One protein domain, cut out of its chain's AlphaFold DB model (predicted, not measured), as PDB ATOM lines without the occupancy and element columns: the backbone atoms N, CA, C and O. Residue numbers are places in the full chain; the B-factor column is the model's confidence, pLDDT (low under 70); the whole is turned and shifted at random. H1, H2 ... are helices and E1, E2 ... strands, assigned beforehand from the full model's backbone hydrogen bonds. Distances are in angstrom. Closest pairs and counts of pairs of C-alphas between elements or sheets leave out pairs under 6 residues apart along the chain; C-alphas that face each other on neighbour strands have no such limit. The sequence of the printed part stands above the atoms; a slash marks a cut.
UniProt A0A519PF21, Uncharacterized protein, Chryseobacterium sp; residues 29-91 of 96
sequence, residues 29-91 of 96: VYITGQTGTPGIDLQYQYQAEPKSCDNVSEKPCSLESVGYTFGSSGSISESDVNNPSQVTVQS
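What this domain is: This is residues 29 to 91 of the 96 residues of an uncharacterized protein of Chryseobacterium sp (UniProt A0A519PF21). A small sheet of five strands curls like part of a barrel that is left open, with E4, E2 and E1 forming one wing and E3 and E5 a second wing that turns across it from the first residues of E1. The single-turn helix H1 follows directly on edge strand E4 and lies near the first residue of the other edge strand, E5, in the gap between the two wings, while residues 48 to 61 make a wide loop from E2 to E3. The printed part has 63 residues with five named strands and one named helix, in the order E1, E2, E3, E4, H1, E5, and the sheet runs E4, E2, E1, E3, E5, antiparallel throughout. Its class is mostly strand, though under half of the residues are in named elements. It is compact and rounded, with a radius of gyration of the C-alphas of 10.6 A and spans of 27 by 27 by 18 A.

Where its parts are: E1, residues 29 to 35, begins at C-alpha 29 (-17.705, -5.360, 17.634) and is 16.8 A long. E2 is residues 43 to 47, 13.4 A, and E3 is residues 62 to 65, 10.0 A. E4, residues 73 to 77, 13.7 A, ends at C-alpha 77 (-11.654, -17.634, 20.025). H1 is residues 78 to 81, 4.9 A, and E5, residues 87 to 90, 9.3 A, ends at C-alpha 90 (-18.092, -4.918, 27.258).

How they stand to each other: The sheet is strongly twisted. E1 and E2 form a hairpin at 144 degrees, with N 32 and O 45 at 2.8 A. E1 is staggered: it pairs with E2 over residues 30 to 35 and with E3 over residues 29 to 30, where N 29 and O 63 are 2.9 A apart. E1 and E3 are antiparallel at 116 degrees. E4 is antiparallel to E2 at 156 degrees, with N 44 and O 76 at 2.8 A. E5 is antiparallel to E3 at 149 degrees, with N 64 and O 88 at 2.8 A. The edge strands E4 and E5 are apart. H1 is on the sheet at a height over the sheet of 6.4 A, over none of its strands; its closest C-alphas to E5 are those of Val 81 and Val 87, 6.0 A apart. H1 is too short for any O i to N i+4 pair; its one O i to N i+3 pair is within hydrogen-bond range.

The domain as a whole: The two C-alphas farthest apart, those of Ile 40 and Pro 50, are 28.2 A apart. The printed part has no cut. The link from E2 to E3, 14 residues, is long. Mean pLDDT of the printed part is 80.2, and residues 51 to 59 and residue 91 are under 70.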
ATOM      1  N   VAL A  29     -16.853  -4.394  18.331       86.06
ATOM      2  CA  VAL A  29     -17.705  -5.360  17.634       86.06
ATOM      3  C   VAL A  29     -18.704  -5.982  18.596       86.06
ATOM      4  O   VAL A  29     -18.489  -6.024  19.806       86.06
ATOM      5  N   TYR A  30     -19.800  -6.491  18.055       85.25
ATOM      6  CA  TYR A  30     -20.913  -7.064  18.796       85.25
ATOM      7  C   TYR A  30     -20.981  -8.550  18.512       85.25
ATOM      8  O   TYR A  30     -20.897  -8.964  17.354       85.25
ATOM      9  N   ILE A  31     -21.120  -9.353  19.561       86.44
ATOM     10  CA  ILE A  31     -21.226 -10.796  19.410       86.44
ATOM     11  C   ILE A  31     -22.626 -11.136  18.916       86.44
ATOM     12  O   ILE A  31     -23.635 -10.734  19.492       86.44
ATOM     13  N   THR A  32     -22.681 -11.877  17.818       85.12
ATOM     14  CA  THR A  32     -23.929 -12.275  17.163       85.12
ATOM     15  C   THR A  32     -24.256 -13.748  17.348       85.12
ATOM     16  O   THR A  32     -25.339 -14.174  16.955       85.12
ATOM     17  N   GLY A  33     -23.321 -14.525  17.891       82.31
ATOM     18  CA  GLY A  33     -23.490 -15.948  18.135       82.31
ATOM     19  C   GLY A  33     -22.220 -16.594  18.669       82.31
ATOM     20  O   GLY A  33     -21.157 -15.977  18.734       82.31
ATOM     21  N   GLN A  34     -22.335 -17.867  19.026       86.31
ATOM     22  CA  GLN A  34     -21.225 -18.690  19.487       86.31
ATOM     23  C   GLN A  34     -21.307 -20.080  18.860       86.31
ATOM     24  O   GLN A  34     -22.394 -20.602  18.611       86.31
ATOM     25  N   THR A  35     -20.152 -20.679  18.603       86.62
ATOM     26  CA  THR A  35     -20.022 -22.022  18.031       86.62
ATOM     27  C   THR A  35     -18.944 -22.794  18.766       86.62
ATOM     28  O   THR A  35     -17.913 -22.217  19.098       86.62
ATOM     29  N   GLY A  36     -19.153 -24.094  18.967       86.19
ATOM     30  CA  GLY A  36     -18.216 -24.958  19.689       86.19
ATOM     31  C   GLY A  36     -18.620 -25.187  21.144       86.19
ATOM     32  O   GLY A  36     -19.746 -24.886  21.550       86.19
ATOM     33  N   THR A  37     -17.702 -25.760  21.916       83.81
ATOM     34  CA  THR A  37     -17.905 -26.135  23.319       83.81
ATOM     35  C   THR A  37     -17.066 -25.234  24.235       83.81
ATOM     36  O   THR A  37     -15.847 -25.162  24.042       83.81
ATOM     37  N   PRO A  38     -17.672 -24.574  25.248       81.81
ATOM     38  CA  PRO A  38     -16.947 -23.763  26.232       81.81
ATOM     39  C   PRO A  38     -15.764 -24.512  26.853       81.81
ATOM     40  O   PRO A  38     -15.905 -25.663  27.269       81.81
ATOM     41  N   GLY A  39     -14.599 -23.866  26.907       75.69
ATOM     42  CA  GLY A  39     -13.370 -24.433  27.465       75.69
ATOM     43  C   GLY A  39     -12.649 -25.470  26.594       75.69
ATOM     44  O   GLY A  39     -11.616 -25.982  27.023       75.69
ATOM     45  N   ILE A  40     -13.159 -25.790  25.397       83.75
ATOM     46  CA  ILE A  40     -12.504 -26.700  24.441       83.75
ATOM     47  C   ILE A  40     -12.162 -25.958  23.147       83.75
ATOM     48  O   ILE A  40     -10.995 -25.885  22.770       83.75
ATOM     49  N   ASP A  41     -13.173 -25.417  22.467       86.88
ATOM     50  CA  ASP A  41     -13.046 -24.828  21.128       86.88
ATOM     51  C   ASP A  41     -14.079 -23.721  20.856       86.88
ATOM     52  O   ASP A  41     -14.423 -23.446  19.704       86.88
ATOM     53  N   LEU A  42     -14.583 -23.080  21.912       85.62
ATOM     54  CA  LEU A  42     -15.589 -22.034  21.784       85.62
ATOM     55  C   LEU A  42     -15.061 -20.850  20.967       85.62
ATOM     56  O   LEU A  42     -14.009 -20.271  21.252       85.62
ATOM     57  N   GLN A  43     -15.836 -20.476  19.955       88.75
ATOM     58  CA  GLN A  43     -15.620 -19.290  19.141       88.75
ATOM     59  C   GLN A  43     -16.851 -18.398  19.176       88.75
ATOM     60  O   GLN A  43     -17.981 -18.867  19.029       88.75
ATOM     61  N   TYR A  44     -16.611 -17.101  19.301       87.19
ATOM     62  CA  TYR A  44     -17.622 -16.063  19.239       87.19
ATOM     63  C   TYR A  44     -17.636 -15.450  17.846       87.19
ATOM     64  O   TYR A  44     -16.599 -15.068  17.306       87.19
ATOM     65  N   GLN A  45     -18.817 -15.359  17.254       88.69
ATOM     66  CA  GLN A  45     -19.039 -14.675  15.987       88.69
ATOM     67  C   GLN A  45     -19.351 -13.217  16.274       88.69
ATOM     68  O   GLN A  45     -20.152 -12.938  17.164       88.69
ATOM     69  N   TYR A  46     -18.750 -12.301  15.524       87.19
ATOM     70  CA  TYR A  46     -18.912 -10.871  15.749       87.19
ATOM     71  C   TYR A  46     -19.217 -10.097  14.468       87.19
ATOM     72  O   TYR A  46     -18.878 -10.522  13.360       87.19
ATOM     73  N   GLN A  47     -19.830  -8.926  14.638       87.38
ATOM     74  CA  GLN A  47     -20.087  -7.943  13.586       87.38
ATOM     75  C   GLN A  47     -19.806  -6.530  14.104       87.38
ATOM     76  O   GLN A  47     -20.006  -6.246  15.280       87.38
ATOM     77  N   ALA A  48     -19.339  -5.635  13.234       82.81
ATOM     78  CA  ALA A  48     -19.085  -4.237  13.595       82.81
ATOM     79  C   ALA A  48     -20.378  -3.425  13.795       82.81
ATOM     80  O   ALA A  48     -20.360  -2.371  14.427       82.81
ATOM     81  N   GLU A  49     -21.505  -3.897  13.255       81.12
ATOM     82  CA  GLU A  49     -22.789  -3.216  13.402       81.12
ATOM     83  C   GLU A  49     -23.362  -3.396  14.818       81.12
ATOM     84  O   GLU A  49     -23.386  -4.519  15.332       81.12
ATOM     85  N   PRO A  50     -23.856  -2.313  15.447       70.94
ATOM     86  CA  PRO A  50     -24.432  -2.371  16.781       70.94
ATOM     87  C   PRO A  50     -25.663  -3.264  16.808       70.94
ATOM     88  O   PRO A  50     -26.642  -3.032  16.096       70.94
ATOM     89  N   LYS A  51     -25.620  -4.271  17.680       68.38
ATOM     90  CA  LYS A  51     -26.722  -5.204  17.896       68.38
ATOM     91  C   LYS A  51     -27.064  -5.281  19.379       68.38
ATOM     92  O   LYS A  51     -26.177  -5.296  20.230       68.38
ATOM     93  N   SER A  52     -28.361  -5.325  19.676       62.69
ATOM     94  CA  SER A  52     -28.837  -5.610  21.028       62.69
ATOM     95  C   SER A  52     -28.592  -7.085  21.333       62.69
ATOM     96  O   SER A  52     -29.035  -7.961  20.588       62.69
ATOM     97  N   CYS A  53     -27.870  -7.366  22.414       63.56
ATOM     98  CA  CYS A  53     -27.771  -8.715  22.959       63.56
ATOM     99  C   CYS A  53     -28.972  -8.934  23.876       63.56
ATOM    100  O   CYS A  53     -28.916  -8.687  25.084       63.56
ATOM    101  N   ASP A  54     -30.079  -9.361  23.272       55.62
ATOM    102  CA  ASP A  54     -31.342  -9.578  23.981       55.62
ATOM    103  C   ASP A  54     -31.262 -10.777  24.945       55.62
ATOM    104  O   ASP A  54     -32.012 -10.850  25.918       55.62
ATOM    105  N   ASN A  55     -30.308 -11.694  24.738       57.12
ATOM    106  CA  ASN A  55     -30.099 -12.849  25.604       57.12
ATOM    107  C   ASN A  55     -28.901 -12.667  26.541       57.12
ATOM    108  O   ASN A  55     -27.743 -12.681  26.139       57.12
ATOM    109  N   VAL A  56     -29.179 -12.643  27.847       52.72
ATOM    110  CA  VAL A  56     -28.174 -12.594  28.933       52.72
ATOM    111  C   VAL A  56     -27.230 -13.814  28.936       52.72
ATOM    112  O   VAL A  56     -26.190 -13.795  29.591       52.72
ATOM    113  N   SER A  57     -27.591 -14.876  28.205       53.25
ATOM    114  CA  SER A  57     -26.771 -16.083  28.027       53.25
ATOM    115  C   SER A  57     -25.688 -15.932  26.948       53.25
ATOM    116  O   SER A  57     -24.800 -16.772  26.875       53.25
ATOM    117  N   GLU A  58     -25.726 -14.867  26.143       55.34
ATOM    118  CA  GLU A  58     -24.757 -14.568  25.077       55.34
ATOM    119  C   GLU A  58     -23.692 -13.576  25.566       55.34
ATOM    120  O   GLU A  58     -23.357 -12.602  24.898       55.34
ATOM    121  N   LYS A  59     -23.168 -13.791  26.778       66.50
ATOM    122  CA  LYS A  59     -21.968 -13.070  27.207       66.50
ATOM    123  C   LYS A  59     -20.755 -13.655  26.471       66.50
ATOM    124  O   LYS A  59     -20.611 -14.878  26.459       66.50
ATOM    125  N   PRO A  60     -19.856 -12.816  25.936       74.19
ATOM    126  CA  PRO A  60     -19.847 -11.350  25.985       74.19
ATOM    127  C   PRO A  60     -20.722 -10.692  24.905       74.19
ATOM    128  O   PRO A  60     -20.778 -11.182  23.790       74.19
ATOM    129  N   CYS A  61     -21.352  -9.552  25.212       78.62
ATOM    130  CA  CYS A  61     -22.251  -8.855  24.279       78.62
ATOM    131  C   CYS A  61     -21.496  -8.051  23.209       78.62
ATOM    132  O   CYS A  61     -21.861  -8.022  22.036       78.62
ATOM    133  N   SER A  62     -20.426  -7.378  23.622       84.12
ATOM    134  CA  SER A  62     -19.547  -6.643  22.722       84.12
ATOM    135  C   SER A  62     -18.101  -6.758  23.177       84.12
ATOM    136  O   SER A  62     -17.814  -6.985  24.354       84.12
ATOM    137  N   LEU A  63     -17.197  -6.626  22.222       85.75
ATOM    138  CA  LEU A  63     -15.763  -6.666  22.424       85.75
ATOM    139  C   LEU A  63     -15.177  -5.369  21.903       85.75
ATOM    140  O   LEU A  63     -15.496  -4.943  20.796       85.75
ATOM    141  N   GLU A  64     -14.307  -4.773  22.697       87.25
ATOM    142  CA  GLU A  64     -13.503  -3.632  22.299       87.25
ATOM    143  C   GLU A  64     -12.071  -4.095  22.017       87.25
ATOM    144  O   GLU A  64     -11.489  -4.864  22.784       87.25
ATOM    145  N   SER A  65     -11.500  -3.661  20.904       84.88
ATOM    146  CA  SER A  65     -10.127  -3.933  20.509       84.88
ATOM    147  C   SER A  65      -9.172  -3.191  21.430       84.88
ATOM    148  O   SER A  65      -9.234  -1.971  21.567       84.88
ATOM    149  N   VAL A  66      -8.239  -3.934  22.019       82.12
ATOM    150  CA  VAL A  66      -7.070  -3.370  22.708       82.12
ATOM    151  C   VAL A  66      -5.817  -3.578  21.857       82.12
ATOM    152  O   VAL A  66      -5.009  -2.670  21.679       82.12
ATOM    153  N   GLY A  67      -5.677  -4.775  21.290       76.69
ATOM    154  CA  GLY A  67      -4.587  -5.159  20.395       76.69
ATOM    155  C   GLY A  67      -5.029  -6.103  19.276       76.69
ATOM    156  O   GLY A  67      -4.182  -6.641  18.566       76.69
ATOM    157  N   TYR A  68      -6.338  -6.322  19.124       78.69
ATOM    158  CA  TYR A  68      -6.921  -7.238  18.151       78.69
ATOM    159  C   TYR A  68      -7.571  -6.464  17.005       78.69
ATOM    160  O   TYR A  68      -8.470  -5.662  17.211       78.69
ATOM    161  N   THR A  69      -7.155  -6.705  15.766       84.31
ATOM    162  CA  THR A  69      -7.768  -6.007  14.627       84.31
ATOM    163  C   THR A  69      -9.060  -6.703  14.220       84.31
ATOM    164  O   THR A  69      -9.025  -7.770  13.609       84.31
ATOM    165  N   PHE A  70     -10.198  -6.090  14.537       84.06
ATOM    166  CA  PHE A  70     -11.493  -6.567  14.072       84.06
ATOM    167  C   PHE A  70     -11.765  -6.154  12.620       84.06
ATOM    168  O   PHE A  70     -11.463  -5.037  12.198       84.06
ATOM    169  N   GLY A  71     -12.358  -7.071  11.853       82.44
ATOM    170  CA  GLY A  71     -12.971  -6.767  10.559       82.44
ATOM    171  C   GLY A  71     -14.438  -6.350  10.699       82.44
ATOM    172  O   GLY A  71     -14.974  -6.261  11.800       82.44
ATOM    173  N   SER A  72     -15.127  -6.151   9.570       82.75
ATOM    174  CA  SER A  72     -16.575  -5.873   9.559       82.75
ATOM    175  C   SER A  72     -17.406  -7.019  10.152       82.75
ATOM    176  O   SER A  72     -18.456  -6.783  10.745       82.75
ATOM    177  N   SER A  73     -16.933  -8.255  10.002       86.62
ATOM    178  CA  SER A  73     -17.473  -9.453  10.640       86.62
ATOM    179  C   SER A  73     -16.408 -10.548  10.693       86.62
ATOM    180  O   SER A  73     -15.454 -10.533   9.911       86.62
ATOM    181  N   GLY A  74     -16.552 -11.494  11.620       88.50
ATOM    182  CA  GLY A  74     -15.602 -12.593  11.766       88.50
ATOM    183  C   GLY A  74     -15.897 -13.502  12.953       88.50
ATOM    184  O   GLY A  74     -16.976 -13.442  13.545       88.50
ATOM    185  N   SER A  75     -14.925 -14.348  13.290       89.56
ATOM    186  CA  SER A  75     -14.927 -15.145  14.514       89.56
ATOM    187  C   SER A  75     -13.673 -14.881  15.345       89.56
ATOM    188  O   SER A  75     -12.610 -14.565  14.809       89.56
ATOM    189  N   ILE A  76     -13.812 -14.979  16.664       87.94
ATOM    190  CA  ILE A  76     -12.734 -14.834  17.644       87.94
ATOM    191  C   ILE A  76     -12.823 -15.972  18.661       87.94
ATOM    192  O   ILE A  76     -13.919 -16.380  19.048       87.94
ATOM    193  N   SER A  77     -11.682 -16.523  19.071       90.12
ATOM    194  CA  SER A  77     -11.654 -17.634  20.025       90.12
ATOM    195  C   SER A  77     -11.951 -17.166  21.450       90.12
ATOM    196  O   SER A  77     -11.646 -16.033  21.820       90.12
ATOM    197  N   GLU A  78     -12.497 -18.047  22.288       87.00
ATOM    198  CA  GLU A  78     -12.698 -17.767  23.716       87.00
ATOM    199  C   GLU A  78     -11.381 -17.428  24.434       87.00
ATOM    200  O   GLU A  78     -11.363 -16.576  25.323       87.00
ATOM    201  N   SER A  79     -10.261 -18.027  24.025       86.75
ATOM    202  CA  SER A  79      -8.936 -17.687  24.554       86.75
ATOM    203  C   SER A  79      -8.525 -16.245  24.257       86.75
ATOM    204  O   SER A  79      -7.959 -15.592  25.132       86.75
ATOM    205  N   ASP A  80      -8.829 -15.740  23.061       86.88
ATOM    206  CA  ASP A  80      -8.527 -14.355  22.684       86.88
ATOM    207  C   ASP A  80      -9.488 -13.386  23.380       86.88
ATOM    208  O   ASP A  80      -9.064 -12.346  23.876       86.88
ATOM    209  N   VAL A  81     -10.767 -13.763  23.504       85.50
ATOM    210  CA  VAL A  81     -11.786 -12.994  24.238       85.50
ATOM    211  C   VAL A  81     -11.438 -12.823  25.712       85.50
ATOM    212  O   VAL A  81     -11.616 -11.745  26.278       85.50
ATOM    213  N   ASN A  82     -10.918 -13.875  26.335       85.00
ATOM    214  CA  ASN A  82     -10.483 -13.847  27.725       85.00
ATOM    215  C   ASN A  82      -9.084 -13.235  27.905       85.00
ATOM    216  O   ASN A  82      -8.586 -13.183  29.031       85.00
ATOM    217  N   ASN A  83      -8.438 -12.767  26.831       85.75
ATOM    218  CA  ASN A  83      -7.141 -12.111  26.894       85.75
ATOM    219  C   ASN A  83      -7.302 -10.578  26.944       85.75
ATOM    220  O   ASN A  83      -7.473  -9.944  25.898       85.75
ATOM    221  N   PRO A  84      -7.138  -9.940  28.122       82.50
ATOM    222  CA  PRO A  84      -7.303  -8.492  28.272       82.50
ATOM    223  C   PRO A  84      -6.247  -7.672  27.517       82.50
ATOM    224  O   PRO A  84      -6.395  -6.463  27.364       82.50
ATOM    225  N   SER A  85      -5.166  -8.307  27.047       84.31
ATOM    226  CA  SER A  85      -4.163  -7.647  26.201       84.31
ATOM    227  C   SER A  85      -4.602  -7.553  24.736       84.31
ATOM    228  O   SER A  85      -3.993  -6.817  23.965       84.31
ATOM    229  N   GLN A  86      -5.624  -8.316  24.340       79.56
ATOM    230  CA  GLN A  86      -6.147  -8.336  22.977       79.56
ATOM    231  C   GLN A  86      -7.495  -7.637  22.875       79.56
ATOM    232  O   GLN A  86      -7.665  -6.800  21.984       79.56
ATOM    233  N   VAL A  87      -8.424  -7.935  23.785       84.81
ATOM    234  CA  VAL A  87      -9.765  -7.347  23.772       84.81
ATOM    235  C   VAL A  87     -10.266  -7.037  25.178       84.81
ATOM    236  O   VAL A  87      -9.902  -7.692  26.151       84.81
ATOM    237  N   THR A  88     -11.143  -6.044  25.277       83.75
ATOM    238  CA  THR A  88     -11.910  -5.742  26.485       83.75
ATOM    239  C   THR A  88     -13.353  -6.173  26.274       83.75
ATOM    240  O   THR A  88     -14.020  -5.738  25.338       83.75
ATOM    241  N   VAL A  89     -13.855  -7.029  27.159       82.56
ATOM    242  CA  VAL A  89     -15.251  -7.463  27.135       82.56
ATOM    243  C   VAL A  89     -16.145  -6.356  27.685       82.56
ATOM    244  O   VAL A  89     -16.067  -6.006  28.864       82.56
ATOM    245  N   GLN A  90     -17.051  -5.851  26.853       75.31
ATOM    246  CA  GLN A  90     -18.092  -4.918  27.258       75.31
ATOM    247  C   GLN A  90     -19.447  -5.639  27.317       75.31
ATOM    248  O   GLN A  90     -19.979  -6.131  26.321       75.31
ATOM    249  N   SER A  91     -20.020  -5.708  28.522       64.69
ATOM    250  CA  SER A  91     -21.324  -6.341  28.788       64.69
ATOM    251  C   SER A  91     -22.507  -5.373  28.655       64.69
ATOM    252  O   SER A  91     -23.581  -5.648  29.187       64.69
TER     253      SER A  91